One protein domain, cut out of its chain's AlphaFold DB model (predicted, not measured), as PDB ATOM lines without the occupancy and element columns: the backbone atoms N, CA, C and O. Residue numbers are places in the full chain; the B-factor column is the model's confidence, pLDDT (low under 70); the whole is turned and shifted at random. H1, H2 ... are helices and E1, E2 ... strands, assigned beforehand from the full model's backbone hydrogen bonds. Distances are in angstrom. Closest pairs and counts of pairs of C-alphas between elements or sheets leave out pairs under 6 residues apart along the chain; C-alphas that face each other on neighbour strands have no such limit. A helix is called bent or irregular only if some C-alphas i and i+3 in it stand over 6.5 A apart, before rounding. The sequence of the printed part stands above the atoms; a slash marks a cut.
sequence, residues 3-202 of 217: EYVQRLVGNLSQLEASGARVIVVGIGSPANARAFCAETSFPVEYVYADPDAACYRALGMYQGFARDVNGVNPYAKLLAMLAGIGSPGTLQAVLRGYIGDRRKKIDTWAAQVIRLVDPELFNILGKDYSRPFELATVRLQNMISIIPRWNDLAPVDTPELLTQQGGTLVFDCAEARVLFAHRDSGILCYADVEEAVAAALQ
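What this domain is: This is residues 3 to 202 of the 217 residues of the protein "Hypothetical protein" of Erythrolobus australicus (UniProt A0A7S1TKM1). Two helices, H5 and H8, meet near their ends as a V, with the short helices H6 and H7 at its corner and H4 prolonging the arm of H5. On one side of this base stand two small strand pairs: the hairpin E3 E4, with H9 packed on it and H1 beside H9, and the parallel pair E1 E2, with H2 packed on it and on the later part of H8. The 200 printed residues hold nine named helices and four named strands, in the order H1 E1 H2 E2 H3 H4 H5 H6 H7 H8 E3 E4 H9, mostly helix. The whole is compact, with a radius of gyration of the C-alphas of 17.4 A and spans of 49 by 44 by 29 A.

Where its parts are: H1, residues 3 to 17, begins at C-alpha 3 (55.838, 142.931, -37.244) and measures 23.4 A; it is irregular, with C-alphas 10 and 13 7.4 A apart. E1 is residues 24 to 27, H2 30 to 40 (15.3 A), E2 47 to 50 and H3 54 to 58. H4 is residues 74 to 82, H5 90 to 99 (14.3 A), H6 108 to 113 and H7 119 to 125. H8, residues 134 to 153, measures 24.6 A; it is irregular, with C-alphas 148 and 151 8.2 A apart, and has a kink of 62 degrees near residue 147. E3, residues 167 to 172, measures 16.8 A and E4, 177 to 183, 16.5 A. H9, residues 193 to 200, ends at C-alpha 200 (71.034, 146.558, -26.263).

How they stand to each other: The hub is H8, touching three helices. Its residues 134 to 136 touch H5, closest at the C-alphas of Ala 136 and Gly 97, 4.7 A, at a steep tilt of 46 degrees, opposite ways. Its residues 134 to 138 touch H6, closest at Leu 135 and Ala 110, C-alphas 6.3 A apart. Its residues 145 to 153 touch H2, closest at Leu 153 and Asn 32, C-alphas 5.1 A apart. H6 and H7 only just touch, only at the corner, with 3 pairs of C-alphas within 8 A; so do H4 and H5, also with 3. E1, H2 and E2 form a strand-helix-strand unit, two parallel neighbour strands with a helix between, its crossover right-handed; N 48 and O 24 are 2.8 A apart, within hydrogen-bond range. H3 touches no helix. In the antiparallel hairpin E3 E4, N 168 and O 182 are within range at 2.8 A. The closest C-alphas of H9 and E3 are those of Ala 200 and Val 170, 6.0 A apart. H1 and H9 touch at a shallow tilt of 28 degrees, the same way, closest at the C-alphas of Leu 8 and Val 193, 6.8 A. Every O i to N i+4 pair is within range in H2, H3, H4, H5, H6 and H9; the counts are 7 of 11 in H1, 12 of 16 in H8 and 0 of 3 in H7, where 4 of 4 O i to N i+3 pairs are.

The domain as a whole: The C-alphas farthest apart, of Asn 70 and Ile 124, are 49.8 A apart. The printed part has no cut. The long links are H3 to H4, 15 residues, and H8 to E3, 13 residues. Mean pLDDT of the printed part is 92.7, and no printed residue is under 70.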
ATOM      1  N   GLU A   3      55.442 144.198 -37.875       93.56
ATOM      2  CA  GLU A   3      55.838 142.931 -37.244       93.56
ATOM      3  C   GLU A   3      56.974 143.140 -36.227       93.56
ATOM      4  O   GLU A   3      56.950 142.589 -35.132       93.56
ATOM      5  N   TYR A   4      57.938 144.009 -36.561       95.25
ATOM      6  CA  TYR A   4      59.073 144.320 -35.688       95.25
ATOM      7  C   TYR A   4      58.639 144.983 -34.379       95.25
ATOM      8  O   TYR A   4      59.046 144.548 -33.305       95.25
ATOM      9  N   VAL A   5      57.800 146.026 -34.445       94.88
ATOM     10  CA  VAL A   5      57.375 146.719 -33.220       94.88
ATOM     11  C   VAL A   5      56.485 145.835 -32.358       94.88
ATOM     12  O   VAL A   5      56.655 145.835 -31.147       94.88
ATOM     13  N   GLN A   6      55.616 145.016 -32.962       93.75
ATOM     14  CA  GLN A   6      54.774 144.064 -32.236       93.75
ATOM     15  C   GLN A   6      55.608 143.042 -31.446       93.75
ATOM     16  O   GLN A   6      55.201 142.631 -30.362       93.75
ATOM     17  N   ARG A   7      56.776 142.636 -31.962       93.06
ATOM     18  CA  ARG A   7      57.749 141.805 -31.227       93.06
ATOM     19  C   ARG A   7      58.491 142.592 -30.149       93.06
ATOM     20  O   ARG A   7      58.764 142.072 -29.071       93.06
ATOM     21  N   LEU A   8      58.812 143.855 -30.426       94.50
ATOM     22  CA  LEU A   8      59.565 144.703 -29.506       94.50
ATOM     23  C   LEU A   8      58.766 145.082 -28.248       94.50
ATOM     24  O   LEU A   8      59.381 145.217 -27.194       94.50
ATOM     25  N   VAL A   9      57.428 145.202 -28.325       92.94
ATOM     26  CA  VAL A   9      56.560 145.608 -27.191       92.94
ATOM     27  C   VAL A   9      56.893 144.849 -25.903       92.94
ATOM     28  O   VAL A   9      57.081 145.470 -24.860       92.94
ATOM     29  N   GLY A  10      57.024 143.519 -25.971       90.75
ATOM     30  CA  GLY A  10      57.286 142.680 -24.794       90.75
ATOM     31  C   GLY A  10      58.657 142.893 -24.139       90.75
ATOM     32  O   GLY A  10      58.869 142.442 -23.018       90.75
ATOM     33  N   ASN A  11      59.574 143.589 -24.813       94.31
ATOM     34  CA  ASN A  11      60.941 143.830 -24.352       94.31
ATOM     35  C   ASN A  11      61.155 145.258 -23.820       94.31
ATOM     36  O   ASN A  11      62.203 145.527 -23.232       94.31
ATOM     37  N   LEU A  12      60.192 146.174 -23.999       95.19
ATOM     38  CA  LEU A  12      60.356 147.593 -23.651       95.19
ATOM     39  C   LEU A  12      60.728 147.791 -22.176       95.19
ATOM     40  O   LEU A  12      61.749 148.409 -21.894       95.19
ATOM     41  N   SER A  13      59.990 147.180 -21.244       94.44
ATOM     42  CA  SER A  13      60.268 147.336 -19.808       94.44
ATOM     43  C   SER A  13      61.644 146.804 -19.402       94.44
ATOM     44  O   SER A  13      62.284 147.357 -18.512       94.44
ATOM     45  N   GLN A  14      62.124 145.738 -20.051       94.88
ATOM     46  CA  GLN A  14      63.460 145.203 -19.783       94.88
ATOM     47  C   GLN A  14      64.551 146.141 -20.313       94.88
ATOM     48  O   GLN A  14      65.545 146.378 -19.625       94.88
ATOM     49  N   LEU A  15      64.360 146.687 -21.517       94.56
ATOM     50  CA  LEU A  15      65.272 147.664 -22.110       94.56
ATOM     51  C   LEU A  15      65.352 148.923 -21.236       94.56
ATOM     52  O   LEU A  15      66.451 149.337 -20.873       94.56
ATOM     53  N   GLU A  16      64.217 149.468 -20.803       92.19
ATOM     54  CA  GLU A  16      64.177 150.625 -19.903       92.19
ATOM     55  C   GLU A  16      64.864 150.348 -18.561       92.19
ATOM     56  O   GLU A  16      65.681 151.149 -18.109       92.19
ATOM     57  N   ALA A  17      64.589 149.194 -17.939       92.62
ATOM     58  CA  ALA A  17      65.203 148.807 -16.669       92.62
ATOM     59  C   ALA A  17      66.732 148.650 -16.766       92.62
ATOM     60  O   ALA A  17      67.435 148.847 -15.776       92.62
ATOM     61  N   SER A  18      67.256 148.328 -17.954       90.88
ATOM     62  CA  SER A  18      68.701 148.288 -18.220       90.88
ATOM     63  C   SER A  18      69.333 149.673 -18.433       90.88
ATOM     64  O   SER A  18      70.556 149.788 -18.505       90.88
ATOM     65  N   GLY A  19      68.519 150.728 -18.534       89.94
ATOM     66  CA  GLY A  19      68.951 152.083 -18.879       89.94
ATOM     67  C   GLY A  19      69.050 152.349 -20.385       89.94
ATOM     68  O   GLY A  19      69.441 153.450 -20.782       89.94
ATOM     69  N   ALA A  20      68.685 151.383 -21.235       92.00
ATOM     70  CA  ALA A  20      68.625 151.576 -22.677       92.00
ATOM     71  C   ALA A  20      67.444 152.483 -23.049       92.00
ATOM     72  O   ALA A  20      66.327 152.329 -22.554       92.00
ATOM     73  N   ARG A  21      67.682 153.426 -23.966       93.69
ATOM     74  CA  ARG A  21      66.619 154.250 -24.552       93.69
ATOM     75  C   ARG A  21      66.196 153.664 -25.886       93.69
ATOM     76  O   ARG A  21      67.026 153.483 -26.772       93.69
ATOM     77  N   VAL A  22      64.902 153.417 -26.033       96.12
ATOM     78  CA  VAL A  22      64.310 152.969 -27.294       96.12
ATOM     79  C   VAL A  22      63.814 154.190 -28.062       96.12
ATOM     80  O   VAL A  22      63.196 155.083 -27.491       96.12
ATOM     81  N   ILE A  23      64.111 154.253 -29.357       96.94
ATOM     82  CA  ILE A  23      63.624 155.301 -30.258       96.94
ATOM     83  C   ILE A  23      63.212 154.623 -31.561       96.94
ATOM     84  O   ILE A  23      63.991 153.881 -32.158       96.94
ATOM     85  N   VAL A  24      61.992 154.890 -32.009       97.69
ATOM     86  CA  VAL A  24      61.450 154.443 -33.290       97.69
ATOM     87  C   VAL A  24      61.232 155.670 -34.158       97.69
ATOM     88  O   VAL A  24      60.560 156.609 -33.751       97.69
ATOM     89  N   VAL A  25      61.785 155.666 -35.366       97.69
ATOM     90  CA  VAL A  25      61.611 156.759 -36.329       97.69
ATOM     91  C   VAL A  25      60.889 156.217 -37.555       97.69
ATOM     92  O   VAL A  25      61.373 155.288 -38.203       97.69
ATOM     93  N   GLY A  26      59.719 156.768 -37.869       96.44
ATOM     94  CA  GLY A  26      58.910 156.386 -39.026       96.44
ATOM     95  C   GLY A  26      58.828 157.509 -40.052       96.44
ATOM     96  O   GLY A  26      58.625 158.664 -39.681       96.44
ATOM     97  N   ILE A  27      58.951 157.175 -41.338       96.50
ATOM     98  CA  ILE A  27      58.721 158.142 -42.419       96.50
ATOM     99  C   ILE A  27      57.240 158.517 -42.452       96.50
ATOM    100  O   ILE A  27      56.376 157.640 -42.480       96.50
ATOM    101  N   GLY A  28      56.961 159.816 -42.477       95.50
ATOM    102  CA  GLY A  28      55.606 160.360 -42.510       95.50
ATOM    103  C   GLY A  28      55.398 161.452 -41.470       95.50
ATOM    104  O   GLY A  28      56.342 161.961 -40.872       95.50
ATOM    105  N   SER A  29      54.143 161.830 -41.267       95.94
ATOM    106  CA  SER A  29      53.740 162.882 -40.337       95.94
ATOM    107  C   SER A  29      53.532 162.359 -38.905       95.94
ATOM    108  O   SER A  29      53.335 161.158 -38.685       95.94
ATOM    109  N   PRO A  30      53.448 163.252 -37.899       96.06
ATOM    110  CA  PRO A  30      52.999 162.877 -36.559       96.06
ATOM    111  C   PRO A  30      51.608 162.218 -36.527       96.06
ATOM    112  O   PRO A  30      51.316 161.457 -35.605       96.06
ATOM    113  N   ALA A  31      50.736 162.499 -37.504       96.25
ATOM    114  CA  ALA A  31      49.444 161.823 -37.617       96.25
ATOM    115  C   ALA A  31      49.620 160.355 -38.035       96.25
ATOM    116  O   ALA A  31      49.017 159.485 -37.407       96.25
ATOM    117  N   ASN A  32      50.513 160.076 -38.994       96.31
ATOM    118  CA  ASN A  32      50.858 158.705 -39.382       96.31
ATOM    119  C   ASN A  32      51.442 157.922 -38.198       96.31
ATOM    120  O   ASN A  32      51.030 156.794 -37.940       96.31
ATOM    121  N   ALA A  33      52.342 158.543 -37.426       96.31
ATOM    122  CA  ALA A  33      52.917 157.930 -36.229       96.31
ATOM    123  C   ALA A  33      51.842 157.560 -35.189       96.31
ATOM    124  O   ALA A  33      51.823 156.437 -34.693       96.31
ATOM    125  N   ARG A  34      50.889 158.460 -34.906       96.94
ATOM    126  CA  ARG A  34      49.769 158.161 -33.993       96.94
ATOM    127  C   ARG A  34      48.870 157.042 -34.519       96.94
ATOM    128  O   ARG A  34      48.480 156.170 -33.747       96.94
ATOM    129  N   ALA A  35      48.563 157.049 -35.816       96.56
ATOM    130  CA  ALA A  35      47.782 155.998 -36.461       96.56
ATOM    131  C   ALA A  35      48.474 154.628 -36.350       96.56
ATOM    132  O   ALA A  35      47.818 153.637 -36.035       96.56
ATOM    133  N   PHE A  36      49.794 154.593 -36.547       96.31
ATOM    134  CA  PHE A  36      50.631 153.407 -36.383       96.31
ATOM    135  C   PHE A  36      50.636 152.885 -34.940       96.31
ATOM    136  O   PHE A  36      50.447 151.686 -34.721       96.31
ATOM    137  N   CYS A  37      50.801 153.766 -33.948       96.25
ATOM    138  CA  CYS A  37      50.753 153.388 -32.534       96.25
ATOM    139  C   CYS A  37      49.386 152.817 -32.141       96.25
ATOM    140  O   CYS A  37      49.326 151.803 -31.454       96.25
ATOM    141  N   ALA A  38      48.293 153.420 -32.624       95.06
ATOM    142  CA  ALA A  38      46.940 152.929 -32.362       95.06
ATOM    143  C   ALA A  38      46.723 151.497 -32.888       95.06
ATOM    144  O   ALA A  38      46.117 150.683 -32.201       95.06
ATOM    145  N   GLU A  39      47.259 151.171 -34.069       93.56
ATOM    146  CA  GLU A  39      47.136 149.827 -34.652       93.56
ATOM    147  C   GLU A  39      48.046 148.785 -33.999       93.56
ATOM    148  O   GLU A  39      47.700 147.609 -33.899       93.56
ATOM    149  N   THR A  40      49.238 149.193 -33.571       93.06
ATOM    150  CA  THR A  40      50.252 148.267 -33.042       93.06
ATOM    151  C   THR A  40      50.231 148.152 -31.524       93.06
ATOM    152  O   THR A  40      50.907 147.285 -30.977       93.06
ATOM    153  N   SER A  41      49.474 149.019 -30.841       91.94
ATOM    154  CA  SER A  41      49.549 149.231 -29.389       91.94
ATOM    155  C   SER A  41      50.961 149.598 -28.901       91.94
ATOM    156  O   SER A  41      51.271 149.438 -27.722       91.94
ATOM    157  N   PHE A  42      51.831 150.080 -29.798       95.88
ATOM    158  CA  PHE A  42      53.171 150.531 -29.439       95.88
ATOM    159  C   PHE A  42      53.091 151.915 -28.776       95.88
ATOM    160  O   PHE A  42      52.364 152.774 -29.288       95.88
ATOM    161  N   PRO A  43      53.808 152.175 -27.667       96.56
ATOM    162  CA  PRO A  43      53.645 153.436 -26.953       96.56
ATOM    163  C   PRO A  43      54.209 154.613 -27.765       96.56
ATOM    164  O   PRO A  43      55.272 154.526 -28.383       96.56
ATOM    165  N   VAL A  44      53.455 155.710 -27.822       96.56
ATOM    166  CA  VAL A  44      53.722 156.838 -28.731       96.56
ATOM    167  C   VAL A  44      54.952 157.650 -28.328       96.56
ATOM    168  O   VAL A  44      55.597 158.245 -29.183       96.56
ATOM    169  N   GLU A  45      55.318 157.633 -27.051       95.75
ATOM    170  CA  GLU A  45      56.481 158.316 -26.479       95.75
ATOM    171  C   GLU A  45      57.820 157.853 -27.071       95.75
ATOM    172  O   GLU A  45      58.807 158.589 -27.030       95.75
ATOM    173  N   TYR A  46      57.848 156.664 -27.673       97.06
ATOM    174  CA  TYR A  46      59.019 156.127 -28.355       97.06
ATOM    175  C   TYR A  46      59.088 156.514 -29.836       97.06
ATOM    176  O   TYR A  46      60.113 156.264 -30.469       97.06
ATOM    177  N   VAL A  47      58.014 157.061 -30.417       97.88
ATOM    178  CA  VAL A  47      57.852 157.177 -31.872       97.88
ATOM    179  C   VAL A  47      57.996 158.619 -32.347       97.88
ATOM    180  O   VAL A  47      57.251 159.512 -31.952       97.88
ATOM    181  N   TYR A  48      58.920 158.820 -33.280       97.75
ATOM    182  CA  TYR A  48      59.183 160.084 -33.954       97.75
ATOM    183  C   TYR A  48      58.814 159.980 -35.433       97.75
ATOM    184  O   TYR A  48      59.005 158.945 -36.075       97.75
ATOM    185  N   ALA A  49      58.294 161.077 -35.972       96.88
ATOM    186  CA  ALA A  49      57.959 161.223 -37.380       96.88
ATOM    187  C   ALA A  49      59.127 161.876 -38.140       96.88
ATOM    188  O   ALA A  49      59.697 162.853 -37.658       96.88
ATOM    189  N   ASP A  50      59.454 161.352 -39.320       96.88
ATOM    190  CA  ASP A  50      60.516 161.836 -40.213       96.88
ATOM    191  C   ASP A  50      59.932 162.101 -41.615       96.88
ATOM    192  O   ASP A  50      60.051 161.255 -42.508       96.88
ATOM    193  N   PRO A  51      59.220 163.230 -41.820       95.38
ATOM    194  CA  PRO A  51      58.422 163.463 -43.027       95.38
ATOM    195  C   PRO A  51      59.236 163.463 -44.322       95.38
ATOM    196  O   PRO A  51      58.717 163.096 -45.376       95.38
ATOM    197  N   ASP A  52      60.502 163.869 -44.239       94.44
ATOM    198  CA  ASP A  52      61.408 164.004 -45.372       94.44
ATOM    199  C   ASP A  52      62.481 162.910 -45.408       94.44
ATOM    200  O   ASP A  52      63.380 162.983 -46.247       94.44
ATOM    201  N   ALA A  53      62.407 161.896 -44.537       95.81
ATOM    202  CA  ALA A  53      63.386 160.816 -44.410       95.81
ATOM    203  C   ALA A  53      64.837 161.298 -44.158       95.81
ATOM    204  O   ALA A  53      65.798 160.684 -44.648       95.81
ATOM    205  N   ALA A  54      65.029 162.421 -43.458       96.75
ATOM    206  CA  ALA A  54      66.355 162.949 -43.146       96.75
ATOM    207  C   ALA A  54      67.150 162.010 -42.230       96.75
ATOM    208  O   ALA A  54      68.334 161.766 -42.484       96.75
ATOM    209  N   CYS A  55      66.503 161.426 -41.220       97.00
ATOM    210  CA  CYS A  55      67.137 160.467 -40.315       97.00
ATOM    211  C   CYS A  55      67.562 159.203 -41.077       97.00
ATOM    212  O   CYS A  55      68.700 158.743 -40.962       97.00
ATOM    213  N   TYR A  56      66.682 158.696 -41.944       96.69
ATOM    214  CA  TYR A  56      66.952 157.518 -42.773       96.69
ATOM    215  C   TYR A  56      68.167 157.734 -43.686       96.69
ATOM    216  O   TYR A  56      69.024 156.855 -43.788       96.69
ATOM    217  N   ARG A  57      68.288 158.912 -44.315       95.88
ATOM    218  CA  ARG A  57      69.477 159.277 -45.106       95.88
ATOM    219  C   ARG A  57      70.737 159.364 -44.252       95.88
ATOM    220  O   ARG A  57      71.748 158.776 -44.626       95.88
ATOM    221  N   ALA A  58      70.677 160.061 -43.120       96.81
ATOM    222  CA  ALA A  58      71.831 160.258 -42.241       96.81
ATOM    223  C   ALA A  58      72.399 158.930 -41.712       96.81
ATOM    224  O   ALA A  58      73.611 158.774 -41.590       96.81
ATOM    225  N   LEU A  59      71.530 157.948 -41.452       95.56
ATOM    226  CA  LEU A  59      71.918 156.619 -40.973       95.56
ATOM    227  C   LEU A  59      72.278 155.633 -42.103       95.56
ATOM    228  O   LEU A  59      72.684 154.492 -41.840       95.56
ATOM    229  N   GLY A  60      72.155 156.058 -43.364       95.75
ATOM    230  CA  GLY A  60      72.445 155.240 -44.538       95.75
ATOM    231  C   GLY A  60      71.476 154.069 -44.699       95.75
ATOM    232  O   GLY A  60      71.912 152.952 -44.973       95.75
ATOM    233  N   MET A  61      70.181 154.296 -44.466       96.69
ATOM    234  CA  MET A  61      69.126 153.302 -44.686       96.69
ATOM    235  C   MET A  61      68.858 153.098 -46.180       96.69
ATOM    236  O   MET A  61      69.228 153.933 -47.013       96.69
ATOM    237  N   TYR A  62      68.214 151.987 -46.537       95.25
ATOM    238  CA  TYR A  62      67.913 151.673 -47.930       95.25
ATOM    239  C   TYR A  62      66.969 152.714 -48.544       95.25
ATOM    240  O   TYR A  62      65.851 152.934 -48.081       95.25
ATOM    241  N   GLN A  63      67.421 153.336 -49.632       93.19
ATOM    242  CA  GLN A  63      66.790 154.528 -50.203       93.19
ATOM    243  C   GLN A  63      65.598 154.242 -51.134       93.19
ATOM    244  O   GLN A  63      65.014 155.192 -51.662       93.19
ATOM    245  N   GLY A  64      65.220 152.971 -51.300       92.44
ATOM    246  CA  GLY A  64      64.086 152.536 -52.115       92.44
ATOM    247  C   GLY A  64      64.471 152.071 -53.520       92.44
ATOM    248  O   GLY A  64      65.471 152.506 -54.098       92.44
ATOM    249  N   PHE A  65      63.662 151.173 -54.089       93.94
ATOM    250  CA  PHE A  65      63.867 150.682 -55.451       93.94
ATOM    251  C   PHE A  65      63.581 151.781 -56.478       93.94
ATOM    252  O   PHE A  65      62.543 152.439 -56.422       93.94
ATOM    253  N   ALA A  66      64.487 151.947 -57.447       90.38
ATOM    254  CA  ALA A  66      64.345 152.897 -58.551       90.38
ATOM    255  C   ALA A  66      64.035 154.335 -58.085       90.38
ATOM    256  O   ALA A  66      63.263 155.046 -58.733       90.38
ATOM    257  N   ARG A  67      64.614 154.765 -56.955       85.88
ATOM    258  CA  ARG A  67      64.404 156.098 -56.369       85.88
ATOM    259  C   ARG A  67      64.592 157.217 -57.394       85.88
ATOM    260  O   ARG A  67      63.680 158.014 -57.577       85.88
ATOM    261  N   ASP A  68      65.718 157.203 -58.104       86.50
ATOM    262  CA  ASP A  68      66.122 158.276 -59.026       86.50
ATOM    263  C   ASP A  68      65.417 158.210 -60.393       86.50
ATOM    264  O   ASP A  68      65.629 159.053 -61.265       86.50
ATOM    265  N   VAL A  69      64.561 157.203 -60.602       88.69
ATOM    266  CA  VAL A  69      63.771 157.072 -61.828       88.69
ATOM    267  C   VAL A  69      62.499 157.906 -61.693       88.69
ATOM    268  O   VAL A  69      61.535 157.518 -61.019       88.69
ATOM    269  N   ASN A  70      62.514 159.057 -62.362       85.12
ATOM    270  CA  ASN A  70      61.383 159.977 -62.449       85.12
ATOM    271  C   ASN A  70      60.260 159.411 -63.337       85.12
ATOM    272  O   ASN A  70      60.504 158.635 -64.257       85.12
ATOM    273  N   GLY A  71      59.016 159.812 -63.063       86.25
ATOM    274  CA  GLY A  71      57.846 159.449 -63.878       86.25
ATOM    275  C   GLY A  71      57.272 158.047 -63.635       86.25
ATOM    276  O   GLY A  71      56.223 157.721 -64.186       86.25
ATOM    277  N   VAL A  72      57.897 157.225 -62.785       90.38
ATOM    278  CA  VAL A  72      57.347 155.922 -62.377       90.38
ATOM    279  C   VAL A  72      56.519 156.088 -61.106       90.38
ATOM    280  O   VAL A  72      57.019 156.581 -60.096       90.38
ATOM    281  N   ASN A  73      55.267 155.629 -61.148       92.50
ATOM    282  CA  ASN A  73      54.357 155.661 -60.006       92.50
ATOM    283  C   ASN A  73      54.981 154.940 -58.781       92.50
ATOM    284  O   ASN A  73      55.384 153.779 -58.915       92.50
ATOM    285  N   PRO A  74      55.046 155.565 -57.588       92.94
ATOM    286  CA  PRO A  74      55.639 154.943 -56.400       92.94
ATOM    287  C   PRO A  74      55.002 153.612 -55.985       92.94
ATOM    288  O   PRO A  74      55.699 152.705 -55.536       92.94
ATOM    289  N   TYR A  75      53.702 153.441 -56.215       93.81
ATOM    290  CA  TYR A  75      53.001 152.182 -55.977       93.81
ATOM    291  C   TYR A  75      53.422 151.085 -56.954       93.81
ATOM    292  O   TYR A  75      53.511 149.925 -56.567       93.81
ATOM    293  N   ALA A  76      53.756 151.432 -58.200       95.12
ATOM    294  CA  ALA A  76      54.336 150.468 -59.135       95.12
ATOM    295  C   ALA A  76      55.730 150.014 -58.669       95.12
ATOM    296  O   ALA A  76      56.051 148.828 -58.761       95.12
ATOM    297  N   LYS A  77      56.535 150.926 -58.097       95.44
ATOM    298  CA  LYS A  77      57.824 150.580 -57.472       95.44
ATOM    299  C   LYS A  77      57.620 149.649 -56.268       95.44
ATOM    300  O   LYS A  77      58.322 148.648 -56.151       95.44
ATOM    301  N   LEU A  78      56.622 149.928 -55.421       95.44
ATOM    302  CA  LEU A  78      56.249 149.055 -54.301       95.44
ATOM    303  C   LEU A  78      55.815 147.659 -54.781       95.44
ATOM    304  O   LEU A  78      56.292 146.661 -54.247       95.44
ATOM    305  N   LEU A  79      54.964 147.568 -55.807       96.06
ATOM    306  CA  LEU A  79      54.540 146.288 -56.392       96.06
ATOM    307  C   LEU A  79      55.727 145.481 -56.934       96.06
ATOM    308  O   LEU A  79      55.792 144.271 -56.721       96.06
ATOM    309  N   ALA A  80      56.693 146.140 -57.578       96.44
ATOM    310  CA  ALA A  80      57.920 145.493 -58.030       96.44
ATOM    311  C   ALA A  80      58.727 144.918 -56.850       96.44
ATOM    312  O   ALA A  80      59.156 143.764 -56.910       96.44
ATOM    313  N   MET A  81      58.858 145.666 -55.749       97.12
ATOM    314  CA  MET A  81      59.513 145.184 -54.526       97.12
ATOM    315  C   MET A  81      58.778 144.011 -53.876       97.12
ATOM    316  O   MET A  81      59.425 143.060 -53.441       97.12
ATOM    317  N   LEU A  82      57.442 144.028 -53.858       95.31
ATOM    318  CA  LEU A  82      56.630 142.897 -53.392       95.31
ATOM    319  C   LEU A  82      56.857 141.641 -54.250       95.31
ATOM    320  O   LEU A  82      56.870 140.533 -53.721       95.31
ATOM    321  N   ALA A  83      57.122 141.814 -55.548       96.12
ATOM    322  CA  ALA A  83      57.549 140.748 -56.456       96.12
ATOM    323  C   ALA A  83      59.051 140.388 -56.340       96.12
ATOM    324  O   ALA A  83      59.544 139.557 -57.099       96.12
ATOM    325  N   GLY A  84      59.790 140.994 -55.403       95.56
ATOM    326  CA  GLY A  84      61.212 140.743 -55.140       95.56
ATOM    327  C   GLY A  84      62.195 141.599 -55.950       95.56
ATOM    328  O   GLY A  84      63.405 141.502 -55.743       95.56
ATOM    329  N   ILE A  85      61.717 142.459 -56.849       96.19
ATOM    330  CA  ILE A  85      62.563 143.319 -57.686       96.19
ATOM    331  C   ILE A  85      63.012 144.532 -56.869       96.19
ATOM    332  O   ILE A  85      62.190 145.291 -56.365       96.19
ATOM    333  N   GLY A  86      64.326 144.727 -56.724       93.81
ATOM    334  CA  GLY A  86      64.857 145.796 -55.870       93.81
ATOM    335  C   GLY A  86      64.535 145.604 -54.387       93.81
ATOM    336  O   GLY A  86      64.496 146.577 -53.641       93.81
ATOM    337  N   SER A  87      64.269 144.365 -53.969       95.88
ATOM    338  CA  SER A  87      63.992 144.007 -52.578       95.88
ATOM    339  C   SER A  87      64.601 142.636 -52.231       95.88
ATOM    340  O   SER A  87      63.871 141.653 -52.054       95.88
ATOM    341  N   PRO A  88      65.946 142.514 -52.203       95.69
ATOM    342  CA  PRO A  88      66.617 141.253 -51.899       95.69
ATOM    343  C   PRO A  88      66.151 140.632 -50.577       95.69
ATOM    344  O   PRO A  88      66.183 141.276 -49.529       95.69
ATOM    345  N   GLY A  89      65.758 139.357 -50.628       95.69
ATOM    346  CA  GLY A  89      65.302 138.594 -49.462       95.69
ATOM    347  C   GLY A  89      63.783 138.563 -49.270       95.69
ATOM    348  O   GLY A  89      63.299 137.714 -48.523       95.69
ATOM    349  N   THR A  90      63.014 139.422 -49.952       96.50
ATOM    350  CA  THR A  90      61.561 139.531 -49.727       96.50
ATOM    351  C   THR A  90      60.816 138.244 -50.044       96.50
ATOM    352  O   THR A  90      60.083 137.743 -49.194       96.50
ATOM    353  N   LEU A  91      61.030 137.647 -51.222       96.88
ATOM    354  CA  LEU A  91      60.350 136.396 -51.578       96.88
ATOM    355  C   LEU A  91      60.762 135.244 -50.652       96.88
ATOM    356  O   LEU A  91      59.925 134.432 -50.270       96.88
ATOM    357  N   GLN A  92      62.028 135.199 -50.228       94.94
ATOM    358  CA  GLN A  92      62.510 134.220 -49.256       94.94
ATOM    359  C   GLN A  92      61.825 134.401 -47.895       94.94
ATOM    360  O   GLN A  92      61.408 133.419 -47.284       94.94
ATOM    361  N   ALA A  93      61.668 135.644 -47.430       93.62
ATOM    362  CA  ALA A  93      60.986 135.963 -46.180       93.62
ATOM    363  C   ALA A  93      59.491 135.617 -46.233       93.62
ATOM    364  O   ALA A  93      58.946 135.111 -45.249       93.62
ATOM    365  N   VAL A  94      58.837 135.840 -47.380       94.06
ATOM    366  CA  VAL A  94      57.453 135.415 -47.633       94.06
ATOM    367  C   VAL A  94      57.357 133.892 -47.568       94.06
ATOM    368  O   VAL A  94      56.622 133.370 -46.733       94.06
ATOM    369  N   LEU A  95      58.148 133.175 -48.374       94.44
ATOM    370  CA  LEU A  95      58.154 131.707 -48.416       94.44
ATOM    371  C   LEU A  95      58.433 131.090 -47.044       94.44
ATOM    372  O   LEU A  95      57.761 130.137 -46.660       94.44
ATOM    373  N   ARG A  96      59.361 131.661 -46.265       91.44
ATOM    374  CA  ARG A  96      59.644 131.215 -44.892       91.44
ATOM    375  C   ARG A  96      58.412 131.289 -43.991       91.44
ATOM    376  O   ARG A  96      58.229 130.406 -43.163       91.44
ATOM    377  N   GLY A  97      57.553 132.293 -44.164       91.12
ATOM    378  CA  GLY A  97      56.313 132.401 -43.395       91.12
ATOM    379  C   GLY A  97      55.287 131.313 -43.729       91.12
ATOM    380  O   GLY A  97      54.540 130.888 -42.851       91.12
ATOM    381  N   TYR A  98      55.274 130.830 -44.975       93.25
ATOM    382  CA  TYR A  98      54.393 129.743 -45.414       93.25
ATOM    383  C   TYR A  98      54.958 128.356 -45.095       93.25
ATOM    384  O   TYR A  98      54.202 127.470 -44.715       93.25
ATOM    385  N   ILE A  99      56.275 128.163 -45.217       92.75
ATOM    386  CA  ILE A  99      56.943 126.864 -45.030       92.75
ATOM    387  C   ILE A  99      57.281 126.595 -43.556       92.75
ATOM    388  O   ILE A  99      57.328 125.438 -43.140       92.75
ATOM    389  N   GLY A 100      57.509 127.643 -42.763       88.88
ATOM    390  CA  GLY A 100      58.061 127.528 -41.417       88.88
ATOM    391  C   GLY A 100      59.582 127.338 -41.419       88.88
ATOM    392  O   GLY A 100      60.249 127.401 -42.456       88.88
ATOM    393  N   ASP A 101      60.153 127.106 -40.241       86.12
ATOM    394  CA  ASP A 101      61.585 126.862 -40.065       86.12
ATOM    395  C   ASP A 101      61.835 125.833 -38.964       86.12
ATOM    396  O   ASP A 101      61.590 126.092 -37.790       86.12
ATOM    397  N   ARG A 102      62.367 124.669 -39.352       82.12
ATOM    398  CA  ARG A 102      62.679 123.558 -38.438       82.12
ATOM    399  C   ARG A 102      63.912 123.793 -37.567       82.12
ATOM    400  O   ARG A 102      64.128 123.045 -36.622       82.12
ATOM    401  N   ARG A 103      64.748 124.778 -37.907       78.56
ATOM    402  CA  ARG A 103      65.979 125.099 -37.165       78.56
ATOM    403  C   ARG A 103      65.754 126.158 -36.094       78.56
ATOM    404  O   ARG A 103      66.535 126.226 -35.149       78.56
ATOM    405  N   LYS A 104      64.716 126.985 -36.238       75.19
ATOM    406  CA  LYS A 104      64.302 127.933 -35.202       75.19
ATOM    407  C   LYS A 104      63.338 127.240 -34.244       75.19
ATOM    408  O   LYS A 104      62.453 126.503 -34.675       75.19
ATOM    409  N   LYS A 105      63.516 127.497 -32.943       73.69
ATOM    410  CA  LYS A 105      62.537 127.108 -31.920       73.69
ATOM    411  C   LYS A 105      61.174 127.720 -32.253       73.69
ATOM    412  O   LYS A 105      61.094 128.690 -33.009       73.69
ATOM    413  N   ILE A 106      60.119 127.133 -31.694       72.25
ATOM    414  CA  ILE A 106      58.763 127.661 -31.834       72.25
ATOM    415  C   ILE A 106      58.736 129.164 -31.525       72.25
ATOM    416  O   ILE A 106      59.248 129.618 -30.501       72.25
ATOM    417  N   ASP A 107      58.172 129.923 -32.458       72.94
ATOM    418  CA  ASP A 107      57.994 131.361 -32.322       72.94
ATOM    419  C   ASP A 107      56.749 131.602 -31.468       72.94
ATOM    420  O   ASP A 107      55.628 131.692 -31.968       72.94
ATOM    421  N   THR A 108      56.938 131.619 -30.148       80.88
ATOM    422  CA  THR A 108      55.834 131.757 -29.188       80.88
ATOM    423  C   THR A 108      55.114 133.093 -29.325       80.88
ATOM    424  O   THR A 108      53.930 133.174 -29.004       80.88
ATOM    425  N   TRP A 109      55.793 134.120 -29.841       88.25
ATOM    426  CA  TRP A 109      55.188 135.421 -30.095       88.25
ATOM    427  C   TRP A 109      54.057 135.321 -31.123       88.25
ATOM    428  O   TRP A 109      52.983 135.872 -30.888       88.25
ATOM    429  N   ALA A 110      54.247 134.578 -32.219       86.75
ATOM    430  CA  ALA A 110      53.225 134.457 -33.260       86.75
ATOM    431  C   ALA A 110      51.914 133.895 -32.681       86.75
ATOM    432  O   ALA A 110      50.849 134.491 -32.853       86.75
ATOM    433  N   ALA A 111      52.001 132.828 -31.884       85.50
ATOM    434  CA  ALA A 111      50.849 132.251 -31.197       85.50
ATOM    435  C   ALA A 111      50.155 133.235 -30.232       85.50
ATOM    436  O   ALA A 111      48.938 133.186 -30.072       85.50
ATOM    437  N   GLN A 112      50.900 134.152 -29.608       87.00
ATOM    438  CA  GLN A 112      50.346 135.151 -28.685       87.00
ATOM    439  C   GLN A 112      49.616 136.298 -29.390       87.00
ATOM    440  O   GLN A 112      48.749 136.927 -28.776       87.00
ATOM    441  N   VAL A 113      49.942 136.598 -30.652       89.06
ATOM    442  CA  VAL A 113      49.384 137.748 -31.390       89.06
ATOM    443  C   VAL A 113      48.349 137.370 -32.447       89.06
ATOM    444  O   VAL A 113      47.568 138.229 -32.863       89.06
ATOM    445  N   ILE A 114      48.295 136.104 -32.870       90.94
ATOM    446  CA  ILE A 114      47.250 135.626 -33.782       90.94
ATOM    447  C   ILE A 114      45.878 135.761 -33.106       90.94
ATOM    448  O   ILE A 114      45.671 135.376 -31.955       90.94
ATOM    449  N   ARG A 115      44.933 136.352 -33.836       92.00
ATOM    450  CA  ARG A 115      43.515 136.501 -33.469       92.00
ATOM    451  C   ARG A 115      42.582 135.946 -34.541       92.00
ATOM    452  O   ARG A 115      41.438 135.635 -34.238       92.00
ATOM    453  N   LEU A 116      43.059 135.833 -35.784       90.12
ATOM    454  CA  LEU A 116      42.249 135.403 -36.928       90.12
ATOM    455  C   LEU A 116      41.793 133.936 -36.834       90.12
ATOM    456  O   LEU A 116      40.738 133.588 -37.356       90.12
ATOM    457  N   VAL A 117      42.591 133.082 -36.194       91.38
ATOM    458  CA  VAL A 117      42.324 131.649 -36.006       91.38
ATOM    459  C   VAL A 117      42.822 131.212 -34.632       91.38
ATOM    460  O   VAL A 117      43.641 131.904 -34.032       91.38
ATOM    461  N   ASP A 118      42.374 130.053 -34.154       91.50
ATOM    462  CA  ASP A 118      42.954 129.429 -32.965       91.50
ATOM    463  C   ASP A 118      44.422 129.018 -33.246       91.50
ATOM    464  O   ASP A 118      44.658 128.193 -34.141       91.50
ATOM    465  N   PRO A 119      45.420 129.575 -32.524       88.12
ATOM    466  CA  PRO A 119      46.828 129.230 -32.711       88.12
ATOM    467  C   PRO A 119      47.138 127.744 -32.479       88.12
ATOM    468  O   PRO A 119      48.133 127.232 -33.003       88.12
ATOM    469  N   GLU A 120      46.310 127.026 -31.716       89.31
ATOM    470  CA  GLU A 120      46.505 125.598 -31.469       89.31
ATOM    471  C   GLU A 120      46.297 124.743 -32.722       89.31
ATOM    472  O   GLU A 120      46.869 123.654 -32.809       89.31
ATOM    473  N   LEU A 121      45.577 125.241 -33.736       90.69
ATOM    474  CA  LEU A 121      45.400 124.539 -35.011       90.69
ATOM    475  C   LEU A 121      46.740 124.225 -35.681       90.69
ATOM    476  O   LEU A 121      46.886 123.170 -36.295       90.69
ATOM    477  N   PHE A 122      47.751 125.084 -35.517       91.25
ATOM    478  CA  PHE A 122      49.075 124.859 -36.099       91.25
ATOM    479  C   PHE A 122      49.829 123.696 -35.438       91.25
ATOM    480  O   PHE A 122      50.770 123.174 -36.038       91.25
ATOM    481  N   ASN A 123      49.413 123.218 -34.256       89.12
ATOM    482  CA  ASN A 123      50.043 122.078 -33.573       89.12
ATOM    483  C   ASN A 123      50.024 120.785 -34.404       89.12
ATOM    484  O   ASN A 123      50.892 119.933 -34.210       89.12
ATOM    485  N   ILE A 124      49.075 120.637 -35.340       90.88
ATOM    486  CA  ILE A 124      49.038 119.504 -36.282       90.88
ATOM    487  C   ILE A 124      50.282 119.455 -37.182       90.88
ATOM    488  O   ILE A 124      50.676 118.390 -37.647       90.88
ATOM    489  N   LEU A 125      50.926 120.603 -37.402       88.88
ATOM    490  CA  LEU A 125      52.115 120.731 -38.238       88.88
ATOM    491  C   LEU A 125      53.414 120.539 -37.439       88.88
ATOM    492  O   LEU A 125      54.491 120.506 -38.030       88.88
ATOM    493  N   GLY A 126      53.338 120.386 -36.115       85.25
ATOM    494  CA  GLY A 126      54.479 120.230 -35.211       85.25
ATOM    495  C   GLY A 126      54.396 121.158 -33.999       85.25
ATOM    496  O   GLY A 126      53.520 122.015 -33.931       85.25
ATOM    497  N   LYS A 127      55.298 120.973 -33.025       82.38
ATOM    498  CA  LYS A 127      55.268 121.704 -31.739       82.38
ATOM    499  C   LYS A 127      56.591 122.363 -31.332       82.38
ATOM    500  O   LYS A 127      56.572 123.296 -30.542       82.38
ATOM    501  N   ASP A 128      57.715 121.936 -31.904       84.62
ATOM    502  CA  ASP A 128      59.048 122.338 -31.419       84.62
ATOM    503  C   ASP A 128      59.777 123.333 -32.335       84.62
ATOM    504  O   ASP A 128      60.943 123.657 -32.110       84.62
ATOM    505  N   TYR A 129      59.108 123.823 -33.381       85.81
ATOM    506  CA  TYR A 129      59.721 124.673 -34.400       85.81
ATOM    507  C   TYR A 129      58.758 125.732 -34.939       85.81
ATOM    508  O   TYR A 129      57.565 125.681 -34.649       85.81
ATOM    509  N   SER A 130      59.255 126.704 -35.712       85.50
ATOM    510  CA  SER A 130      58.396 127.713 -36.350       85.50
ATOM    511  C   SER A 130      57.484 127.047 -37.386       85.50
ATOM    512  O   SER A 130      57.962 126.560 -38.415       85.50
ATOM    513  N   ARG A 131      56.179 126.993 -37.109       91.50
ATOM    514  CA  ARG A 131      55.239 126.152 -37.858       91.50
ATOM    515  C   ARG A 131      54.903 126.767 -39.222       91.50
ATOM    516  O   ARG A 131      54.881 127.993 -39.352       91.50
ATOM    517  N   PRO A 132      54.629 125.939 -40.246       91.81
ATOM    518  CA  PRO A 132      54.135 126.434 -41.525       91.81
ATOM    519  C   PRO A 132      52.855 127.259 -41.335       91.81
ATOM    520  O   PRO A 132      52.041 126.958 -40.463       91.81
ATOM    521  N   PHE A 133      52.682 128.285 -42.170       92.94
ATOM    522  CA  PHE A 133      51.554 129.230 -42.195       92.94
ATOM    523  C   PHE A 133      51.362 130.127 -40.967       92.94
ATOM    524  O   PHE A 133      50.752 131.180 -41.110       92.94
ATOM    525  N   GLU A 134      51.900 129.784 -39.800       91.81
ATOM    526  CA  GLU A 134      51.695 130.547 -38.565       91.81
ATOM    527  C   GLU A 134      52.117 132.019 -38.719       91.81
ATOM    528  O   GLU A 134      51.330 132.941 -38.497       91.81
ATOM    529  N   LEU A 135      53.336 132.255 -39.211       92.62
ATOM    530  CA  LEU A 135      53.834 133.610 -39.445       92.62
ATOM    531  C   LEU A 135      53.100 134.313 -40.597       92.62
ATOM    532  O   LEU A 135      52.857 135.520 -40.546       92.62
ATOM    533  N   ALA A 136      52.728 133.571 -41.644       94.06
ATOM    534  CA  ALA A 136      51.935 134.119 -42.743       94.06
ATOM    535  C   ALA A 136      50.552 134.594 -42.261       94.06
ATOM    536  O   ALA A 136      50.077 135.631 -42.720       94.06
ATOM    537  N   THR A 137      49.944 133.904 -41.294       94.94
ATOM    538  CA  THR A 137      48.676 134.306 -40.673       94.94
ATOM    539  C   THR A 137      48.809 135.610 -39.893       94.94
ATOM    540  O   THR A 137      47.944 136.475 -40.025       94.94
ATOM    541  N   VAL A 138      49.907 135.812 -39.154       93.75
ATOM    542  CA  VAL A 138      50.186 137.110 -38.506       93.75
ATOM    543  C   VAL A 138      50.272 138.231 -39.544       93.75
ATOM    544  O   VAL A 138      49.672 139.293 -39.381       93.75
ATOM    545  N   ARG A 139      50.979 137.993 -40.652       94.81
ATOM    546  CA  ARG A 139      51.125 138.985 -41.729       94.81
ATOM    547  C   ARG A 139      49.804 139.286 -42.427       94.81
ATOM    548  O   ARG A 139      49.531 140.449 -42.703       94.81
ATOM    549  N   LEU A 140      48.972 138.273 -42.658       95.38
ATOM    550  CA  LEU A 140      47.625 138.453 -43.198       95.38
ATOM    551  C   LEU A 140      46.758 139.299 -42.259       95.38
ATOM    552  O   LEU A 140      46.102 140.230 -42.714       95.38
ATOM    553  N   GLN A 141      46.790 139.023 -40.954       94.75
ATOM    554  CA  GLN A 141      46.091 139.828 -39.951       94.75
ATOM    555  C   GLN A 141      46.552 141.291 -39.988       94.75
ATOM    556  O   GLN A 141      45.721 142.194 -40.038       94.75
ATOM    557  N   ASN A 142      47.864 141.527 -40.053       95.06
ATOM    558  CA  ASN A 142      48.404 142.877 -40.198       95.06
ATOM    559  C   ASN A 142      47.922 143.543 -41.498       95.06
ATOM    560  O   ASN A 142      47.561 144.715 -41.485       95.06
ATOM    561  N   MET A 143      47.851 142.817 -42.618       95.31
ATOM    562  CA  MET A 143      47.318 143.357 -43.876       95.31
ATOM    563  C   MET A 143      45.839 143.751 -43.778       95.31
ATOM    564  O   MET A 143      45.463 144.781 -44.334       95.31
ATOM    565  N   ILE A 144      45.016 142.972 -43.066       94.81
ATOM    566  CA  ILE A 144      43.596 143.286 -42.832       94.81
ATOM    567  C   ILE A 144      43.448 144.617 -42.079       94.81
ATOM    568  O   ILE A 144      42.546 145.387 -42.393       94.81
ATOM    569  N   SER A 145      44.358 144.919 -41.149       91.44
ATOM    570  CA  SER A 145      44.429 146.217 -40.464       91.44
ATOM    571  C   SER A 145      44.966 147.346 -41.355       91.44
ATOM    572  O   SER A 145      44.420 148.447 -41.378       91.44
ATOM    573  N   ILE A 146      46.043 147.085 -42.102       94.69
ATOM    574  CA  ILE A 146      46.795 148.120 -42.826       94.69
ATOM    575  C   ILE A 146      46.063 148.595 -44.085       94.69
ATOM    576  O   ILE A 146      45.981 149.798 -44.320       94.69
ATOM    577  N   ILE A 147      45.553 147.678 -44.915       95.31
ATOM    578  CA  ILE A 147      45.030 148.015 -46.252       95.31
ATOM    579  C   ILE A 147      43.844 148.995 -46.190       95.31
ATOM    580  O   ILE A 147      43.876 149.988 -46.920       95.31
ATOM    581  N   PRO A 148      42.825 148.805 -45.326       96.44
ATOM    582  CA  PRO A 148      41.706 149.747 -45.227       96.44
ATOM    583  C   PRO A 148      42.119 151.138 -44.729       96.44
ATOM    584  O   PRO A 148      41.440 152.120 -45.015       96.44
ATOM    585  N   ARG A 149      43.233 151.219 -43.993       95.62
ATOM    586  CA  ARG A 149      43.769 152.440 -43.378       95.62
ATOM    587  C   ARG A 149      45.016 152.964 -44.075       95.62
ATOM    588  O   ARG A 149      45.788 153.723 -43.494       95.62
ATOM    589  N   TRP A 150      45.223 152.566 -45.327       94.62
ATOM    590  CA  TRP A 150      46.448 152.875 -46.052       94.62
ATOM    591  C   TRP A 150      46.770 154.375 -46.064       94.62
ATOM    592  O   TRP A 150      47.913 154.748 -45.827       94.62
ATOM    593  N   ASN A 151      45.764 155.236 -46.245       93.31
ATOM    594  CA  ASN A 151      45.961 156.688 -46.269       93.31
ATOM    595  C   ASN A 151      46.412 157.275 -44.923       93.31
ATOM    596  O   ASN A 151      47.110 158.284 -44.906       93.31
ATOM    597  N   ASP A 152      46.053 156.636 -43.808       95.12
ATOM    598  CA  ASP A 152      46.451 157.079 -42.469       95.12
ATOM    599  C   ASP A 152      47.848 156.575 -42.098       95.12
ATOM    600  O   ASP A 152      48.525 157.162 -41.257       95.12
ATOM    601  N   LEU A 153      48.274 155.452 -42.678       95.06
ATOM    602  CA  LEU A 153      49.496 154.744 -42.294       95.06
ATOM    603  C   LEU A 153      50.660 155.004 -43.251       95.06
ATOM    604  O   LEU A 153      51.810 155.024 -42.818       95.06
ATOM    605  N   ALA A 154      50.378 155.187 -44.538       93.06
ATOM    606  CA  ALA A 154      51.387 155.463 -45.547       93.06
ATOM    607  C   ALA A 154      51.737 156.962 -45.592       93.06
ATOM    608  O   ALA A 154      50.885 157.809 -45.308       93.06
ATOM    609  N   PRO A 155      52.967 157.320 -46.003       88.56
ATOM    610  CA  PRO A 155      53.360 158.709 -46.222       88.56
ATOM    611  C   PRO A 155      52.744 159.239 -47.529       88.56
ATOM    612  O   PRO A 155      53.421 159.378 -48.544       88.56
ATOM    613  N   VAL A 156      51.431 159.490 -47.532       85.44
ATOM    614  CA  VAL A 156      50.684 159.907 -48.735       85.44
ATOM    615  C   VAL A 156      51.102 161.275 -49.275       85.44
ATOM    616  O   VAL A 156      50.971 161.507 -50.474       85.44
ATOM    617  N   ASP A 157      51.643 162.140 -48.414       86.00
ATOM    618  CA  ASP A 157      52.152 163.466 -48.785       86.00
ATOM    619  C   ASP A 157      53.552 163.407 -49.422       86.00
ATOM    620  O   ASP A 157      53.950 164.331 -50.127       86.00
ATOM    621  N   THR A 158      54.290 162.317 -49.193       89.25
ATOM    622  CA  THR A 158      55.637 162.061 -49.733       89.25
ATOM    623  C   THR A 158      55.724 160.645 -50.322       89.25
ATOM    624  O   THR A 158      56.522 159.804 -49.881       89.25
ATOM    625  N   PRO A 159      54.880 160.321 -51.325       89.19
ATOM    626  CA  PRO A 159      54.722 158.959 -51.829       89.19
ATOM    627  C   PRO A 159      56.003 158.409 -52.472       89.19
ATOM    628  O   PRO A 159      56.184 157.197 -52.544       89.19
ATOM    629  N   GLU A 160      56.931 159.258 -52.908       90.19
ATOM    630  CA  GLU A 160      58.261 158.870 -53.383       90.19
ATOM    631  C   GLU A 160      59.106 158.148 -52.323       90.19
ATOM    632  O   GLU A 160      59.994 157.368 -52.675       90.19
ATOM    633  N   LEU A 161      58.813 158.352 -51.035       93.56
ATOM    634  CA  LEU A 161      59.502 157.692 -49.924       93.56
ATOM    635  C   LEU A 161      58.905 156.316 -49.589       93.56
ATOM    636  O   LEU A 161      59.494 155.581 -48.803       93.56
ATOM    637  N   LEU A 162      57.789 155.927 -50.219       93.00
ATOM    638  CA  LEU A 162      57.035 154.704 -49.913       93.00
ATOM    639  C   LEU A 162      57.871 153.415 -49.964       93.00
ATOM    640  O   LEU A 162      57.586 152.456 -49.254       93.00
ATOM    641  N   THR A 163      58.886 153.376 -50.827       94.50
ATOM    642  CA  THR A 163      59.733 152.188 -51.028       94.50
ATOM    643  C   THR A 163      60.980 152.156 -50.151       94.50
ATOM    644  O   THR A 163      61.700 151.152 -50.159       94.50
ATOM    645  N   GLN A 164      61.248 153.216 -49.383       95.06
ATOM    646  CA  GLN A 164      62.367 153.215 -48.446       95.06
ATOM    647  C   GLN A 164      62.182 152.126 -47.395       95.06
ATOM    648  O   GLN A 164      61.070 151.863 -46.940       95.06
ATOM    649  N   GLN A 165      63.287 151.482 -47.023       95.75
ATOM    650  CA  GLN A 165      63.289 150.507 -45.938       95.75
ATOM    651  C   GLN A 165      64.055 151.076 -44.746       95.75
ATOM    652  O   GLN A 165      64.897 151.964 -44.895       95.75
ATOM    653  N   GLY A 166      63.711 150.592 -43.558       95.94
ATOM    654  CA  GLY A 166      64.320 151.034 -42.313       95.94
ATOM    655  C   GLY A 166      65.537 150.204 -41.933       95.94
ATOM    656  O   GLY A 166      66.282 149.691 -42.770       95.94
ATOM    657  N   GLY A 167      65.728 150.090 -40.629       97.12
ATOM    658  CA  GLY A 167      66.766 149.283 -40.026       97.12
ATOM    659  C   GLY A 167      66.714 149.392 -38.512       97.12
ATOM    660  O   GLY A 167      65.940 150.171 -37.951       97.12
ATOM    661  N   THR A 168      67.580 148.629 -37.863       98.19
ATOM    662  CA  THR A 168      67.750 148.615 -36.414       98.19
ATOM    663  C   THR A 168      69.205 148.892 -36.095       98.19
ATOM    664  O   THR A 168      70.103 148.219 -36.601       98.19
ATOM    665  N   LEU A 169      69.441 149.868 -35.226       96.94
ATOM    666  CA  LEU A 169      70.766 150.228 -34.742       96.94
ATOM    667  C   LEU A 169      70.754 150.208 -33.216       96.94
ATOM    668  O   LEU A 169      69.809 150.693 -32.597       96.94
ATOM    669  N   VAL A 170      71.818 149.681 -32.621       96.00
ATOM    670  CA  VAL A 170      72.074 149.757 -31.182       96.00
ATOM    671  C   VAL A 170      73.404 150.456 -30.989       96.00
ATOM    672  O   VAL A 170      74.426 150.038 -31.541       96.00
ATOM    673  N   PHE A 171      73.383 151.519 -30.198       92.94
ATOM    674  CA  PHE A 171      74.548 152.338 -29.909       92.94
ATOM    675  C   PHE A 171      74.946 152.185 -28.447       92.94
ATOM    676  O   PHE A 171      74.102 152.202 -27.555       92.94
ATOM    677  N   ASP A 172      76.248 152.105 -28.218       90.12
ATOM    678  CA  ASP A 172      76.848 152.353 -26.916       90.12
ATOM    679  C   ASP A 172      77.199 153.841 -26.855       90.12
ATOM    680  O   ASP A 172      78.193 154.288 -27.434       90.12
ATOM    681  N   CYS A 173      76.343 154.625 -26.202       83.56
ATOM    682  CA  CYS A 173      76.534 156.070 -26.092       83.56
ATOM    683  C   CYS A 173      77.740 156.442 -25.217       83.56
ATOM    684  O   CYS A 173      78.297 157.521 -25.402       83.56
ATOM    685  N   ALA A 174      78.146 155.578 -24.280       83.38
ATOM    686  CA  ALA A 174      79.283 155.845 -23.401       83.38
ATOM    687  C   ALA A 174      80.614 155.702 -24.153       83.38
ATOM    688  O   ALA A 174      81.529 156.504 -23.961       83.38
ATOM    689  N   GLU A 175      80.711 154.708 -25.039       83.44
ATOM    690  CA  GLU A 175      81.902 154.465 -25.863       83.44
ATOM    691  C   GLU A 175      81.809 155.039 -27.289       83.44
ATOM    692  O   GLU A 175      82.748 154.885 -28.069       83.44
ATOM    693  N   ALA A 176      80.703 155.703 -27.636       86.31
ATOM    694  CA  ALA A 176      80.437 156.264 -28.965       86.31
ATOM    695  C   ALA A 176      80.644 155.252 -30.112       86.31
ATOM    696  O   ALA A 176      81.241 155.566 -31.143       86.31
ATOM    697  N   ARG A 177      80.145 154.019 -29.941       88.06
ATOM    698  CA  ARG A 177      80.265 152.940 -30.938       88.06
ATOM    699  C   ARG A 177      78.927 152.278 -31.249       88.06
ATOM    700  O   ARG A 177      77.981 152.339 -30.469       88.06
ATOM    701  N   VAL A 178      78.875 151.584 -32.381       92.19
ATOM    702  CA  VAL A 178      77.722 150.779 -32.801       92.19
ATOM    703  C   VAL A 178      77.909 149.342 -32.312       92.19
ATOM    704  O   VAL A 178      78.901 148.706 -32.659       92.19
ATOM    705  N   LEU A 179      76.972 148.839 -31.509       93.38
ATOM    706  CA  LEU A 179      76.965 147.456 -31.010       93.38
ATOM    707  C   LEU A 179      76.260 146.500 -31.972       93.38
ATOM    708  O   LEU A 179      76.652 145.345 -32.107       93.38
ATOM    709  N   PHE A 180      75.216 146.989 -32.637       96.12
ATOM    710  CA  PHE A 180      74.428 146.230 -33.596       96.12
ATOM    711  C   PHE A 180      73.953 147.162 -34.701       96.12
ATOM    712  O   PHE A 180      73.523 148.284 -34.432       96.12
ATOM    713  N   ALA A 181      74.024 146.696 -35.942       96.88
ATOM    714  CA  ALA A 181      73.460 147.409 -37.071       96.88
ATOM    715  C   ALA A 181      72.898 146.436 -38.092       96.88
ATOM    716  O   ALA A 181      73.627 145.642 -38.683       96.88
ATOM    717  N   HIS A 182      71.610 146.582 -38.354       97.81
ATOM    718  CA  HIS A 182      70.911 145.911 -39.430       97.81
ATOM    719  C   HIS A 182      70.218 146.965 -40.279       97.81
ATOM    720  O   HIS A 182      69.514 147.828 -39.759       97.81
ATOM    721  N   ARG A 183      70.431 146.907 -41.589       97.12
ATOM    722  CA  ARG A 183      69.730 147.744 -42.563       97.12
ATOM    723  C   ARG A 183      68.837 146.825 -43.364       97.12
ATOM    724  O   ARG A 183      69.329 145.842 -43.919       97.12
ATOM    725  N   ASP A 184      67.552 147.133 -43.404       97.00
ATOM    726  CA  ASP A 184      66.577 146.272 -44.052       97.00
ATOM    727  C   ASP A 184      66.895 146.214 -45.550       97.00
ATOM    728  O   ASP A 184      66.899 147.230 -46.247       97.00
ATOM    729  N   SER A 185      67.186 145.015 -46.055       93.31
ATOM    730  CA  SER A 185      67.517 144.817 -47.472       93.31
ATOM    731  C   SER A 185      66.282 144.822 -48.371       93.31
ATOM    732  O   SER A 185      66.401 144.913 -49.590       93.31
ATOM    733  N   GLY A 186      65.097 144.694 -47.782       94.88
ATOM    734  CA  GLY A 186      63.844 144.543 -48.496       94.88
ATOM    735  C   GLY A 186      62.653 144.409 -47.557       94.88
ATOM    736  O   GLY A 186      62.791 144.335 -46.334       94.88
ATOM    737  N   ILE A 187      61.465 144.337 -48.147       95.38
ATOM    738  CA  ILE A 187      60.204 144.141 -47.429       95.38
ATOM    739  C   ILE A 187      60.276 142.818 -46.647       95.38
ATOM    740  O   ILE A 187      60.606 141.779 -47.223       95.38
ATOM    741  N   LEU A 188      59.938 142.869 -45.352       94.81
ATOM    742  CA  LEU A 188      60.011 141.763 -44.377       94.81
ATOM    743  C   LEU A 188      61.435 141.300 -44.014       94.81
ATOM    744  O   LEU A 188      61.582 140.334 -43.268       94.81
ATOM    745  N   CYS A 189      62.478 141.979 -44.493       95.62
ATOM    746  CA  CYS A 189      63.880 141.646 -44.214       95.62
ATOM    747  C   CYS A 189      64.445 142.487 -43.065       95.62
ATOM    748  O   CYS A 189      65.565 142.993 -43.150       95.62
ATOM    749  N   TYR A 190      63.644 142.663 -42.017       96.00
ATOM    750  CA  TYR A 190      64.029 143.414 -40.832       96.00
ATOM    751  C   TYR A 190      64.933 142.581 -39.902       96.00
ATOM    752  O   TYR A 190      65.059 141.366 -40.073       96.00
ATOM    753  N   ALA A 191      65.566 143.235 -38.928       96.00
ATOM    754  CA  ALA A 191      66.514 142.612 -38.000       96.00
ATOM    755  C   ALA A 191      65.898 141.502 -37.124       96.00
ATOM    756  O   ALA A 191      64.731 141.574 -36.744       96.00
ATOM    757  N   ASP A 192      66.694 140.516 -36.712       93.50
ATOM    758  CA  ASP A 192      66.271 139.603 -35.645       93.50
ATOM    759  C   ASP A 192      66.133 140.407 -34.330       93.50
ATOM    760  O   ASP A 192      67.073 141.077 -33.893       93.50
ATOM    761  N   VAL A 193      64.920 140.447 -33.765       94.44
ATOM    762  CA  VAL A 193      64.580 141.346 -32.645       94.44
ATOM    763  C   VAL A 193      65.327 140.911 -31.394       94.44
ATOM    764  O   VAL A 193      65.820 141.747 -30.643       94.44
ATOM    765  N   GLU A 194      65.450 139.606 -31.196       92.50
ATOM    766  CA  GLU A 194      66.128 138.991 -30.070       92.50
ATOM    767  C   GLU A 194      67.629 139.303 -30.096       92.50
ATOM    768  O   GLU A 194      68.194 139.647 -29.057       92.50
ATOM    769  N   GLU A 195      68.269 139.272 -31.270       94.62
ATOM    770  CA  GLU A 195      69.671 139.687 -31.423       94.62
ATOM    771  C   GLU A 195      69.869 141.180 -31.114       94.62
ATOM    772  O   GLU A 195      70.796 141.548 -30.387       94.62
ATOM    773  N   ALA A 196      68.980 142.044 -31.615       96.06
ATOM    774  CA  ALA A 196      69.042 143.480 -31.350       96.06
ATOM    775  C   ALA A 196      68.822 143.809 -29.862       96.06
ATOM    776  O   ALA A 196      69.557 144.614 -29.286       96.06
ATOM    777  N   VAL A 197      67.843 143.163 -29.219       95.75
ATOM    778  CA  VAL A 197      67.572 143.309 -27.782       95.75
ATOM    779  C   VAL A 197      68.755 142.794 -26.964       95.75
ATOM    780  O   VAL A 197      69.213 143.487 -26.060       95.75
ATOM    781  N   ALA A 198      69.319 141.633 -27.307       94.69
ATOM    782  CA  ALA A 198      70.499 141.104 -26.629       94.69
ATOM    783  C   ALA A 198      71.706 142.049 -26.740       94.69
ATOM    784  O   ALA A 198      72.440 142.219 -25.766       94.69
ATOM    785  N   ALA A 199      71.900 142.698 -27.892       94.31
ATOM    786  CA  ALA A 199      72.930 143.718 -28.058       94.31
ATOM    787  C   ALA A 199      72.676 144.959 -27.186       94.31
ATOM    788  O   ALA A 199      73.617 145.489 -26.601       94.31
ATOM    789  N   ALA A 200      71.420 145.398 -27.070       93.94
ATOM    790  CA  ALA A 200      71.034 146.558 -26.263       93.94
ATOM    791  C   ALA A 200      71.122 146.312 -24.747       93.94
ATOM    792  O   ALA A 200      71.355 147.251 -23.996       93.94
ATOM    793  N   LEU A 201      70.970 145.062 -24.307       92.69
ATOM    794  CA  LEU A 201      71.063 144.661 -22.901       92.69
ATOM    795  C   LEU A 201      72.494 144.353 -22.440       92.69
ATOM    796  O   LEU A 201      72.696 143.958 -21.289       92.69
ATOM    797  N   GLN A 202      73.496 144.499 -23.313       84.25
ATOM    798  CA  GLN A 202      74.883 144.371 -22.882       84.25
ATOM    799  C   GLN A 202      75.183 145.444 -21.824       84.25
ATOM    800  O   GLN A 202      74.803 146.602 -22.006       84.25
TER     801      GLN A 202